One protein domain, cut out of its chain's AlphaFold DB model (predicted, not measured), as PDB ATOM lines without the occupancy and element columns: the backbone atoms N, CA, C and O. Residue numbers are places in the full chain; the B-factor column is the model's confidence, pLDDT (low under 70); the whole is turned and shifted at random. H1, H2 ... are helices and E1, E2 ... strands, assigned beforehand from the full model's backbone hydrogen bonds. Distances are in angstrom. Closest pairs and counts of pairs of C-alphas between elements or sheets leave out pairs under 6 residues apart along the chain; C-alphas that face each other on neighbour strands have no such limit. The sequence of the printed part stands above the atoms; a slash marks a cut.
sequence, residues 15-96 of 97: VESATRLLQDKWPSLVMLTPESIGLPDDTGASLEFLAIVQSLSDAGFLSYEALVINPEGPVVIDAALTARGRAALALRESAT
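What this domain is: This is residues 15 to 96 of the 97 residues of an uncharacterized protein of Sphingomonas pokkalii (UniProt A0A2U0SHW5). A narrow hairpin of two strands, E1 and E2, with the helix H2 packed alongside it, mostly next to E2, makes one end of an elongated model; H3 lies at the opposite end, where residues 90 to 96 stick out, and H1 lies between the hairpin and H3. The long link from H1 to H2 runs past the hairpin, where its residues 31 to 32 pair with residues 76 to 77 of E2, and then folds back to the first residues of H2. The printed part has 82 residues, with three named helices and two named strands in the order H1, H2, E1, E2, H3; the sheet has the order E1 - E2 and is antiparallel, and the class is mixed, helices and strands. The whole is compact, with a radius of gyration of the C-alphas of 12.4 A, and its C-alphas span 39 by 24 by 23 A along their three main axes.

Where its parts are: The strand E1 is residues 66 to 70, 12.3 A from first to last C-alpha, and it begins at C-alpha 66 at (56.296, -9.962, -47.306). The strand E2 is residues 73 to 77, 12.9 A long. The longest helix is H2, residues 43 to 58, 23.4 A from first to last C-alpha. The helix H1 is residues 15 to 25, 15.5 A long, and it begins at C-alpha 15 at (38.930, -14.721, -43.039). The helix H3 is residues 83 to 94, 16.8 A long, and it ends at C-alpha 94 at (34.817, -21.942, -27.029).

How they stand to each other: E1 and E2 form a hairpin of antiparallel neighbour strands, with 157 degrees between their N-to-C directions. C-alphas 67 and 76 face each other at 4.6 A, and so do C-alphas 69 and 74 at 4.5 A. N 68 and O 75 are within hydrogen-bond range at 2.8 A, as are N 75 and O 68 at 2.9 A. Beyond the named strands, residues 62 to 63 pair with residues 80 to 81, antiparallel, and residues 31 to 32 pair with residues 76 to 77 of E2, also antiparallel. The closest C-alphas of H2 and E2 are those of Ser 46 and Pro 74, 6.3 A apart, and the two centres are 10.4 A apart. H1 and H2 are close but not clearly touching, with the closest C-alphas, those of Val 15 and Ile 52, 6.1 A apart. Their lines stand at 72 degrees, only just about perpendicular. H1 and H3 only just touch, with 3 pairs of C-alphas within 8 A, the closest being those of Gln 23 and Arg 86 at 7.5 A. H3 touches H1 with residues 85 to 89 alone, and the two lines are about perpendicular at 75 degrees. H2 and H3 are only just apart, their closest C-alphas being 8.3 A from each other. H1 is apart from E1 and from E2, and E1 is apart from H3. In H1 and H3 every O i to N i+4 pair is within hydrogen-bond range, and in H2 11 of 12 are.

The domain as a whole: The two C-alphas farthest apart are those of Pro 71 and Ala 95, at 40.9 A, while the first and last printed C-alphas, of Val 15 and Thr 96, are 17.3 A apart. The printed part has no cut. The link from H1 to H2, residues 26 to 42, is long; that from H2 to E1 is short, and those from E1 to E2 and from E2 to H3 are tight. Residues 90 to 96 stand free, of which 90 to 94 belong to H3. The mean pLDDT of the printed part is 87.7, and confidence is low, under 70, at residue 27 and residues 92 to 96.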
ATOM      1  N   VAL A  15      38.210 -15.097 -44.269       82.44
ATOM      2  CA  VAL A  15      38.930 -14.721 -43.039       82.44
ATOM      3  C   VAL A  15      39.122 -15.919 -42.105       82.44
ATOM      4  O   VAL A  15      40.211 -16.138 -41.585       82.44
ATOM      5  N   GLU A  16      38.065 -16.703 -41.896       84.81
ATOM      6  CA  GLU A  16      38.089 -17.900 -41.059       84.81
ATOM      7  C   GLU A  16      38.986 -18.977 -41.675       84.81
ATOM      8  O   GLU A  16      39.859 -19.504 -40.979       84.81
ATOM      9  N   SER A  17      38.876 -19.193 -42.990       83.44
ATOM     10  CA  SER A  17      39.752 -20.094 -43.748       83.44
ATOM     11  C   SER A  17      41.231 -19.730 -43.589       83.44
ATOM     12  O   SER A  17      42.045 -20.595 -43.280       83.44
ATOM     13  N   ALA A  18      41.583 -18.444 -43.728       80.06
ATOM     14  CA  ALA A  18      42.953 -17.956 -43.549       80.06
ATOM     15  C   ALA A  18      43.484 -18.246 -42.143       80.06
ATOM     16  O   ALA A  18      44.586 -18.770 -41.966       80.06
ATOM     17  N   THR A  19      42.682 -17.919 -41.131       83.50
ATOM     18  CA  THR A  19      43.080 -18.108 -39.739       83.50
ATOM     19  C   THR A  19      43.233 -19.580 -39.370       83.50
ATOM     20  O   THR A  19      44.222 -19.942 -38.735       83.50
ATOM     21  N   ARG A  20      42.318 -20.445 -39.818       86.12
ATOM     22  CA  ARG A  20      42.388 -21.880 -39.547       86.12
ATOM     23  C   ARG A  20      43.545 -22.544 -40.278       86.12
ATOM     24  O   ARG A  20      44.286 -23.306 -39.667       86.12
ATOM     25  N   LEU A  21      43.760 -22.202 -41.550       84.56
ATOM     26  CA  LEU A  21      44.896 -22.714 -42.316       84.56
ATOM     27  C   LEU A  21      46.218 -22.424 -41.597       84.56
ATOM     28  O   LEU A  21      47.061 -23.310 -41.467       84.56
ATOM     29  N   LEU A  22      46.386 -21.204 -41.086       83.19
ATOM     30  CA  LEU A  22      47.570 -20.826 -40.322       83.19
ATOM     31  C   LEU A  22      47.670 -21.558 -38.981       83.19
ATOM     32  O   LEU A  22      48.761 -21.973 -38.607       83.19
ATOM     33  N   GLN A  23      46.562 -21.737 -38.265       84.69
ATOM     34  CA  GLN A  23      46.537 -22.504 -37.018       84.69
ATOM     35  C   GLN A  23      46.964 -23.966 -37.232       84.69
ATOM     36  O   GLN A  23      47.741 -24.489 -36.436       84.69
ATOM     37  N   ASP A  24      46.518 -24.591 -38.323       84.44
ATOM     38  CA  ASP A  24      46.743 -26.014 -38.595       84.44
ATOM     39  C   ASP A  24      48.094 -26.310 -39.253       84.44
ATOM     40  O   ASP A  24      48.643 -27.404 -39.098       84.44
ATOM     41  N   LYS A  25      48.608 -25.378 -40.064       81.75
ATOM     42  CA  LYS A  25      49.765 -25.620 -40.938       81.75
ATOM     43  C   LYS A  25      51.017 -24.861 -40.535       81.75
ATOM     44  O   LYS A  25      52.081 -25.175 -41.066       81.75
ATOM     45  N   TRP A  26      50.957 -23.897 -39.625       75.50
ATOM     46  CA  TRP A  26      52.166 -23.209 -39.173       75.50
ATOM     47  C   TRP A  26      53.077 -24.152 -38.356       75.50
ATOM     48  O   TRP A  26      52.571 -24.901 -37.519       75.50
ATOM     49  N   PRO A  27      54.415 -24.144 -38.563       69.31
ATOM     50  CA  PRO A  27      55.206 -23.257 -39.430       69.31
ATOM     51  C   PRO A  27      55.462 -23.789 -40.854       69.31
ATOM     52  O   PRO A  27      56.263 -23.223 -41.583       69.31
ATOM     53  N   SER A  28      54.830 -24.890 -41.267       74.94
ATOM     54  CA  SER A  28      55.046 -25.493 -42.595       74.94
ATOM     55  C   SER A  28      54.404 -24.729 -43.763       74.94
ATOM     56  O   SER A  28      54.750 -24.975 -44.918       74.94
ATOM     57  N   LEU A  29      53.472 -23.811 -43.483       75.31
ATOM     58  CA  LEU A  29      52.866 -22.952 -44.495       75.31
ATOM     59  C   LEU A  29      53.771 -21.749 -44.781       75.31
ATOM     60  O   LEU A  29      53.836 -20.819 -43.985       75.31
ATOM     61  N   VAL A  30      54.433 -21.774 -45.936       77.50
ATOM     62  CA  VAL A  30      55.363 -20.715 -46.370       77.50
ATOM     63  C   VAL A  30      54.643 -19.603 -47.143       77.50
ATOM     64  O   VAL A  30      55.089 -18.460 -47.160       77.50
ATOM     65  N   MET A  31      53.520 -19.919 -47.796       88.81
ATOM     66  CA  MET A  31      52.811 -18.985 -48.674       88.81
ATOM     67  C   MET A  31      51.299 -19.031 -48.469       88.81
ATOM     68  O   MET A  31      50.703 -20.102 -48.354       88.81
ATOM     69  N   LEU A  32      50.694 -17.849 -48.485       91.75
ATOM     70  CA  LEU A  32      49.259 -17.615 -48.460       91.75
ATOM     71  C   LEU A  32      48.851 -16.940 -49.771       91.75
ATOM     72  O   LEU A  32      49.377 -15.891 -50.134       91.75
ATOM     73  N   THR A  33      47.913 -17.558 -50.477       93.25
ATOM     74  CA  THR A  33      47.347 -17.097 -51.754       93.25
ATOM     75  C   THR A  33      45.823 -16.965 -51.634       93.25
ATOM     76  O   THR A  33      45.246 -17.534 -50.696       93.25
ATOM     77  N   PRO A  34      45.126 -16.287 -52.564       93.25
ATOM     78  CA  PRO A  34      43.661 -16.274 -52.583       93.25
ATOM     79  C   PRO A  34      43.055 -17.686 -52.534       93.25
ATOM     80  O   PRO A  34      42.177 -17.971 -51.718       93.25
ATOM     81  N   GLU A  35      43.594 -18.603 -53.335       91.12
ATOM     82  CA  GLU A  35      43.157 -20.002 -53.386       91.12
ATOM     83  C   GLU A  35      43.345 -20.724 -52.049       91.12
ATOM     84  O   GLU A  35      42.478 -21.496 -51.635       91.12
ATOM     85  N   SER A  36      44.446 -20.450 -51.337       88.38
ATOM     86  CA  SER A  36      44.739 -21.092 -50.049       88.38
ATOM     87  C   SER A  36      43.659 -20.827 -48.995       88.38
ATOM     88  O   SER A  36      43.437 -21.658 -48.119       88.38
ATOM     89  N   ILE A  37      42.938 -19.705 -49.110       87.88
ATOM     90  CA  ILE A  37      41.838 -19.332 -48.208       87.88
ATOM     91  C   ILE A  37      40.461 -19.582 -48.834       87.88
ATOM     92  O   ILE A  37      39.433 -19.154 -48.306       87.88
ATOM     93  N   GLY A  38      40.442 -20.307 -49.954       88.94
ATOM     94  CA  GLY A  38      39.240 -20.749 -50.636       88.94
ATOM     95  C   GLY A  38      38.527 -19.645 -51.404       88.94
ATOM     96  O   GLY A  38      37.307 -19.743 -51.543       88.94
ATOM     97  N   LEU A  39      39.225 -18.613 -51.889       90.56
ATOM     98  CA  LEU A  39      38.676 -17.641 -52.843       90.56
ATOM     99  C   LEU A  39      38.650 -18.219 -54.271       90.56
ATOM    100  O   LEU A  39      39.420 -19.133 -54.566       90.56
ATOM    101  N   PRO A  40      37.721 -17.766 -55.137       88.69
ATOM    102  CA  PRO A  40      37.676 -18.213 -56.530       88.69
ATOM    103  C   PRO A  40      38.876 -17.677 -57.331       88.69
ATOM    104  O   PRO A  40      39.499 -16.703 -56.931       88.69
ATOM    105  N   ASP A  41      39.185 -18.289 -58.472       84.31
ATOM    106  CA  ASP A  41      40.203 -17.778 -59.401       84.31
ATOM    107  C   ASP A  41      39.577 -16.732 -60.343       84.31
ATOM    108  O   ASP A  41      39.172 -17.026 -61.470       84.31
ATOM    109  N   ASP A  42      39.376 -15.516 -59.826       85.44
ATOM    110  CA  ASP A  42      38.875 -14.374 -60.591       85.44
ATOM    111  C   ASP A  42      39.507 -13.039 -60.150       85.44
ATOM    112  O   ASP A  42      40.202 -12.930 -59.137       85.44
ATOM    113  N   THR A  43      39.273 -11.976 -60.926       79.44
ATOM    114  CA  THR A  43      39.821 -10.641 -60.631       79.44
ATOM    115  C   THR A  43      39.334 -10.077 -59.287       79.44
ATOM    116  O   THR A  43      40.048  -9.297 -58.655       79.44
ATOM    117  N   GLY A  44      38.137 -10.458 -58.829       88.75
ATOM    118  CA  GLY A  44      37.582 -10.018 -57.549       88.75
ATOM    119  C   GLY A  44      38.313 -10.633 -56.356       88.75
ATOM    120  O   GLY A  44      38.569  -9.941 -55.369       88.75
ATOM    121  N   ALA A  45      38.742 -11.888 -56.485       91.00
ATOM    122  CA  ALA A  45      39.442 -12.622 -55.440       91.00
ATOM    123  C   ALA A  45      40.763 -11.977 -55.014       91.00
ATOM    124  O   ALA A  45      41.102 -11.996 -53.835       91.00
ATOM    125  N   SER A  46      41.495 -11.350 -55.937       92.94
ATOM    126  CA  SER A  46      42.730 -10.631 -55.590       92.94
ATOM    127  C   SER A  46      42.463  -9.438 -54.665       92.94
ATOM    128  O   SER A  46      43.181  -9.239 -53.685       92.94
ATOM    129  N   LEU A  47      41.415  -8.656 -54.941       93.69
ATOM    130  CA  LEU A  47      41.039  -7.511 -54.105       93.69
ATOM    131  C   LEU A  47      40.483  -7.964 -52.754       93.69
ATOM    132  O   LEU A  47      40.824  -7.385 -51.723       93.69
ATOM    133  N   GLU A  48      39.660  -9.011 -52.755       94.75
ATOM    134  CA  GLU A  48      39.118  -9.597 -51.531       94.75
ATOM    135  C   GLU A  48      40.234 -10.152 -50.638       94.75
ATOM    136  O   GLU A  48      40.282  -9.848 -49.446       94.75
ATOM    137  N   PHE A  49      41.192 -10.879 -51.218       95.56
ATOM    138  CA  PHE A  49      42.366 -11.383 -50.511       95.56
ATOM    139  C   PHE A  49      43.167 -10.259 -49.848       95.56
ATOM    140  O   PHE A  49      43.473 -10.336 -48.657       95.56
ATOM    141  N   LEU A  50      43.464  -9.185 -50.587       95.31
ATOM    142  CA  LEU A  50      44.187  -8.030 -50.047       95.31
ATOM    143  C   LEU A  50      43.420  -7.357 -48.903       95.31
ATOM    144  O   LEU A  50      44.022  -7.027 -47.882       95.31
ATOM    145  N   ALA A  51      42.099  -7.207 -49.031       95.69
ATOM    146  CA  ALA A  51      41.260  -6.646 -47.975       95.69
ATOM    147  C   ALA A  51      41.267  -7.512 -46.703       95.69
ATOM    148  O   ALA A  51      41.311  -6.981 -45.592       95.69
ATOM    149  N   ILE A  52      41.273  -8.841 -46.847       94.88
ATOM    150  CA  ILE A  52      41.363  -9.788 -45.726       94.88
ATOM    151  C   ILE A  52      42.716  -9.679 -45.026       94.88
ATOM    152  O   ILE A  52      42.762  -9.530 -43.803       94.88
ATOM    153  N   VAL A  53      43.811  -9.731 -45.790       95.12
ATOM    154  CA  VAL A  53      45.177  -9.621 -45.258       95.12
ATOM    155  C   VAL A  53      45.350  -8.295 -44.523       95.12
ATOM    156  O   VAL A  53      45.825  -8.287 -43.386       95.12
ATOM    157  N   GLN A  54      44.891  -7.192 -45.124       95.75
ATOM    158  CA  GLN A  54      44.915  -5.875 -44.499       95.75
ATOM    159  C   GLN A  54      44.096  -5.859 -43.204       95.75
ATOM    160  O   GLN A  54      44.615  -5.465 -42.165       95.75
ATOM    161  N   SER A  55      42.851  -6.338 -43.226       95.50
ATOM    162  CA  SER A  55      41.982  -6.332 -42.044       95.50
ATOM    163  C   SER A  55      42.576  -7.129 -40.875       95.50
ATOM    164  O   SER A  55      42.560  -6.666 -39.733       95.50
ATOM    165  N   LEU A  56      43.147  -8.305 -41.151       93.88
ATOM    166  CA  LEU A  56      43.795  -9.138 -40.138       93.88
ATOM    167  C   LEU A  56      45.093  -8.516 -39.606       93.88
ATOM    168  O   LEU A  56      45.374  -8.619 -38.408       93.88
ATOM    169  N   SER A  57      45.875  -7.876 -40.476       95.50
ATOM    170  CA  SER A  57      47.103  -7.167 -40.107       95.50
ATOM    171  C   SER A  57      46.800  -5.931 -39.253       95.50
ATOM    172  O   SER A  57      47.357  -5.787 -38.166       95.50
ATOM    173  N   ASP A  58      45.849  -5.092 -39.674       96.00
ATOM    174  CA  ASP A  58      45.433  -3.873 -38.968       96.00
ATOM    175  C   ASP A  58      44.848  -4.190 -37.580       96.00
ATOM    176  O   ASP A  58      45.070  -3.460 -36.610       96.00
ATOM    177  N   ALA A  59      44.150  -5.323 -37.439       94.56
ATOM    178  CA  ALA A  59      43.670  -5.821 -36.148       94.56
ATOM    179  C   ALA A  59      44.788  -6.417 -35.256       94.56
ATOM    180  O   ALA A  59      44.572  -6.691 -34.066       94.56
ATOM    181  N   GLY A  60      45.989  -6.620 -35.803       94.88
ATOM    182  CA  GLY A  60      47.126  -7.247 -35.133       94.88
ATOM    183  C   GLY A  60      46.972  -8.758 -34.946       94.88
ATOM    184  O   GLY A  60      47.525  -9.314 -33.996       94.88
ATOM    185  N   PHE A  61      46.185  -9.428 -35.791       94.38
ATOM    186  CA  PHE A  61      45.958 -10.878 -35.748       94.38
ATOM    187  C   PHE A  61      46.898 -11.659 -36.666       94.38
ATOM    188  O   PHE A  61      47.210 -12.814 -36.369       94.38
ATOM    189  N   LEU A  62      47.381 -11.021 -37.731       94.00
ATOM    190  CA  LEU A  62      48.290 -11.591 -38.717       94.00
ATOM    191  C   LEU A  62      49.622 -10.833 -38.714       94.00
ATOM    192  O   LEU A  62      49.647  -9.612 -38.599       94.00
ATOM    193  N   SER A  63      50.722 -11.567 -38.849       93.75
ATOM    194  CA  SER A  63      52.054 -11.044 -39.158       93.75
ATOM    195  C   SER A  63      52.598 -11.813 -40.358       93.75
ATOM    196  O   SER A  63      52.273 -12.986 -40.523       93.75
ATOM    197  N   TYR A  64      53.373 -11.154 -41.212       94.44
ATOM    198  CA  TYR A  64      53.988 -11.756 -42.392       94.44
ATOM    199  C   TYR A  64      55.303 -11.047 -42.716       94.44
ATOM    200  O   TYR A  64      55.490  -9.892 -42.325       94.44
ATOM    201  N   GLU A  65      56.201 -11.725 -43.432       94.19
ATOM    202  CA  GLU A  65      57.473 -11.134 -43.858       94.19
ATOM    203  C   GLU A  65      57.290 -10.239 -45.086       94.19
ATOM    204  O   GLU A  65      57.784  -9.111 -45.121       94.19
ATOM    205  N   ALA A  66      56.536 -10.714 -46.082       94.94
ATOM    206  CA  ALA A  66      56.296  -9.962 -47.306       94.94
ATOM    207  C   ALA A  66      54.887 -10.168 -47.869       94.94
ATOM    208  O   ALA A  66      54.295 -11.240 -47.758       94.94
ATOM    209  N   LEU A  67      54.383  -9.125 -48.527       96.31
ATOM    210  CA  LEU A  67      53.249  -9.177 -49.444       96.31
ATOM    211  C   LEU A  67      53.782  -8.824 -50.835       96.31
ATOM    212  O   LEU A  67      54.295  -7.724 -51.040       96.31
ATOM    213  N   VAL A  68      53.678  -9.759 -51.774       95.44
ATOM    214  CA  VAL A  68      54.203  -9.634 -53.137       95.44
ATOM    215  C   VAL A  68      53.042  -9.639 -54.122       95.44
ATOM    216  O   VAL A  68      52.132 -10.454 -54.005       95.44
ATOM    217  N   ILE A  69      53.081  -8.739 -55.106       93.69
ATOM    218  CA  ILE A  69      52.146  -8.725 -56.235       93.69
ATOM    219  C   ILE A  69      52.905  -9.229 -57.463       93.69
ATOM    220  O   ILE A  69      53.816  -8.549 -57.938       93.69
ATOM    221  N   ASN A  70      52.568 -10.426 -57.941       90.00
ATOM    222  CA  ASN A  70      53.179 -11.042 -59.120       90.00
ATOM    223  C   ASN A  70      52.148 -11.151 -60.272       90.00
ATOM    224  O   ASN A  70      50.990 -10.764 -60.088       90.00
ATOM    225  N   PRO A  71      52.546 -11.606 -61.478       89.94
ATOM    226  CA  PRO A  71      51.618 -11.796 -62.595       89.94
ATOM    227  C   PRO A  71      50.462 -12.764 -62.305       89.94
ATOM    228  O   PRO A  71      49.396 -12.625 -62.901       89.94
ATOM    229  N   GLU A  72      50.668 -13.723 -61.404       88.00
ATOM    230  CA  GLU A  72      49.690 -14.730 -60.991       88.00
ATOM    231  C   GLU A  72      48.738 -14.230 -59.884       88.00
ATOM    232  O   GLU A  72      47.698 -14.840 -59.652       88.00
ATOM    233  N   GLY A  73      49.055 -13.118 -59.213       91.44
ATOM    234  CA  GLY A  73      48.236 -12.505 -58.170       91.44
ATOM    235  C   GLY A  73      49.003 -12.090 -56.903       91.44
ATOM    236  O   GLY A  73      50.236 -12.076 -56.852       91.44
ATOM    237  N   PRO A  74      48.286 -11.680 -55.845       95.19
ATOM    238  CA  PRO A  74      48.893 -11.364 -54.559       95.19
ATOM    239  C   PRO A  74      49.289 -12.635 -53.794       95.19
ATOM    240  O   PRO A  74      48.515 -13.587 -53.696       95.19
ATOM    241  N   VAL A  75      50.471 -12.621 -53.180       95.12
ATOM    242  CA  VAL A  75      50.980 -13.699 -52.321       95.12
ATOM    243  C   VAL A  75      51.531 -13.107 -51.029       95.12
ATOM    244  O   VAL A  75      52.288 -12.137 -51.055       95.12
ATOM    245  N   VAL A  76      51.173 -13.701 -49.893       95.88
ATOM    246  CA  VAL A  76      51.767 -13.401 -48.585       95.88
ATOM    247  C   VAL A  76      52.789 -14.478 -48.243       95.88
ATOM    248  O   VAL A  76      52.476 -15.664 -48.309       95.88
ATOM    249  N   ILE A  77      53.996 -14.066 -47.867       93.56
ATOM    250  CA  ILE A  77      55.126 -14.941 -47.543       93.56
ATOM    251  C   ILE A  77      55.344 -14.951 -46.029       93.56
ATOM    252  O   ILE A  77      55.296 -13.900 -45.381       93.56
ATOM    253  N   ASP A  78      55.569 -16.149 -45.486       91.12
ATOM    254  CA  ASP A  78      55.838 -16.414 -44.069       91.12
ATOM    255  C   ASP A  78      54.800 -15.784 -43.133       91.12
ATOM    256  O   ASP A  78      55.094 -15.142 -42.123       91.12
ATOM    257  N   ALA A  79      53.532 -15.984 -43.494       91.50
ATOM    258  CA  ALA A  79      52.397 -15.594 -42.679       91.50
ATOM    259  C   ALA A  79      52.301 -16.438 -41.400       91.50
ATOM    260  O   ALA A  79      52.398 -17.665 -41.415       91.50
ATOM    261  N   ALA A  80      52.015 -15.775 -40.285       91.50
ATOM    262  CA  ALA A  80      51.776 -16.402 -38.999       91.50
ATOM    263  C   ALA A  80      50.694 -15.652 -38.216       91.50
ATOM    264  O   ALA A  80      50.613 -14.421 -38.227       91.50
ATOM    265  N   LEU A  81      49.886 -16.399 -37.460       91.25
ATOM    266  CA  LEU A  81      49.010 -15.792 -36.464       91.25
ATOM    267  C   LEU A  81      49.841 -15.210 -35.323       91.25
ATOM    268  O   LEU A  81      50.717 -15.878 -34.766       91.25
ATOM    269  N   THR A  82      49.505 -13.999 -34.895       92.88
ATOM    270  CA  THR A  82      50.062 -13.434 -33.664       92.88
ATOM    271  C   THR A  82      49.494 -14.161 -32.438       92.88
ATOM    272  O   THR A  82      48.500 -14.888 -32.519       92.88
ATOM    273  N   ALA A  83      50.081 -13.942 -31.256       92.62
ATOM    274  CA  ALA A  83      49.500 -14.444 -30.006       92.62
ATOM    275  C   ALA A  83      48.051 -13.959 -29.807       92.62
ATOM    276  O   ALA A  83      47.197 -14.720 -29.355       92.62
ATOM    277  N   ARG A  84      47.765 -12.715 -30.212       92.31
ATOM    278  CA  ARG A  84      46.423 -12.129 -30.185       92.31
ATOM    279  C   ARG A  84      45.482 -12.829 -31.166       92.31
ATOM    280  O   ARG A  84      44.362 -13.151 -30.785       92.31
ATOM    281  N   GLY A  85      45.943 -13.084 -32.392       90.81
ATOM    282  CA  GLY A  85      45.175 -13.808 -33.408       90.81
ATOM    283  C   GLY A  85      44.786 -15.211 -32.940       90.81
ATOM    284  O   GLY A  85      43.614 -15.571 -32.994       90.81
ATOM    285  N   ARG A  86      45.734 -15.964 -32.367       89.25
ATOM    286  CA  ARG A  86      45.459 -17.296 -31.794       89.25
ATOM    287  C   ARG A  86      44.445 -17.248 -30.649       89.25
ATOM    288  O   ARG A  86      43.530 -18.062 -30.610       89.25
ATOM    289  N   ALA A  87      44.580 -16.285 -29.736       89.25
ATOM    290  CA  ALA A  87      43.639 -16.128 -28.626       89.25
ATOM    291  C   ALA A  87      42.216 -15.799 -29.111       89.25
ATOM    292  O   ALA A  87      41.246 -16.329 -28.575       89.25
ATOM    293  N   ALA A  88      42.084 -14.961 -30.144       86.50
ATOM    294  CA  ALA A  88      40.791 -14.636 -30.740       86.50
ATOM    295  C   ALA A  88      40.105 -15.866 -31.366       86.50
ATOM    296  O   ALA A  88      38.890 -16.002 -31.242       86.50
ATOM    297  N   LEU A  89      40.865 -16.776 -31.985       80.00
ATOM    298  CA  LEU A  89      40.325 -18.024 -32.543       80.00
ATOM    299  C   LEU A  89      39.845 -18.981 -31.455       80.00
ATOM    300  O   LEU A  89      38.699 -19.421 -31.502       80.00
ATOM    301  N   ALA A  90      40.663 -19.202 -30.426       80.06
ATOM    302  CA  ALA A  90      40.302 -20.069 -29.305       80.06
ATOM    303  C   ALA A  90      39.015 -19.602 -28.586       80.06
ATOM    304  O   ALA A  90      38.194 -20.417 -28.159       80.06
ATOM    305  N   LEU A  91      38.799 -18.281 -28.484       76.94
ATOM    306  CA  LEU A  91      37.569 -17.708 -27.922       76.94
ATOM    307  C   LEU A  91      36.331 -17.978 -28.794       76.94
ATOM    308  O   LEU A  91      35.243 -18.163 -28.252       76.94
ATOM    309  N   ARG A  92      36.476 -18.015 -30.125       68.31
ATOM    310  CA  ARG A  92      35.369 -18.333 -31.045       68.31
ATOM    311  C   ARG A  92      35.000 -19.817 -30.993       68.31
ATOM    312  O   ARG A  92      33.810 -20.123 -30.952       68.31
ATOM    313  N   GLU A  93      35.989 -20.705 -30.922       65.44
ATOM    314  CA  GLU A  93      35.779 -22.156 -30.753       65.44
ATOM    315  C   GLU A  93      35.074 -22.470 -29.424       65.44
ATOM    316  O   GLU A  93      34.153 -23.282 -29.370       65.44
ATOM    317  N   SER A  94      35.436 -21.762 -28.350       65.44
ATOM    318  CA  SER A  94      34.817 -21.942 -27.029       65.44
ATOM    319  C   SER A  94      33.374 -21.425 -26.954       65.44
ATOM    320  O   SER A  94      32.603 -21.893 -26.126       65.44
ATOM    321  N   ALA A  95      32.998 -20.455 -27.794       61.09
ATOM    322  CA  ALA A  95      31.653 -19.871 -27.820       61.09
ATOM    323  C   ALA A  95      30.645 -20.672 -28.669       61.09
ATOM    324  O   ALA A  95      29.460 -20.343 -28.683       61.09
ATOM    325  N   THR A  96      31.109 -21.685 -29.406       55.50
ATOM    326  CA  THR A  96      30.272 -22.553 -30.252       55.50
ATOM    327  C   THR A  96      29.931 -23.900 -29.598       55.50
ATOM    328  O   THR A  96      29.258 -24.715 -30.232       55.50
TER     329      THR A  96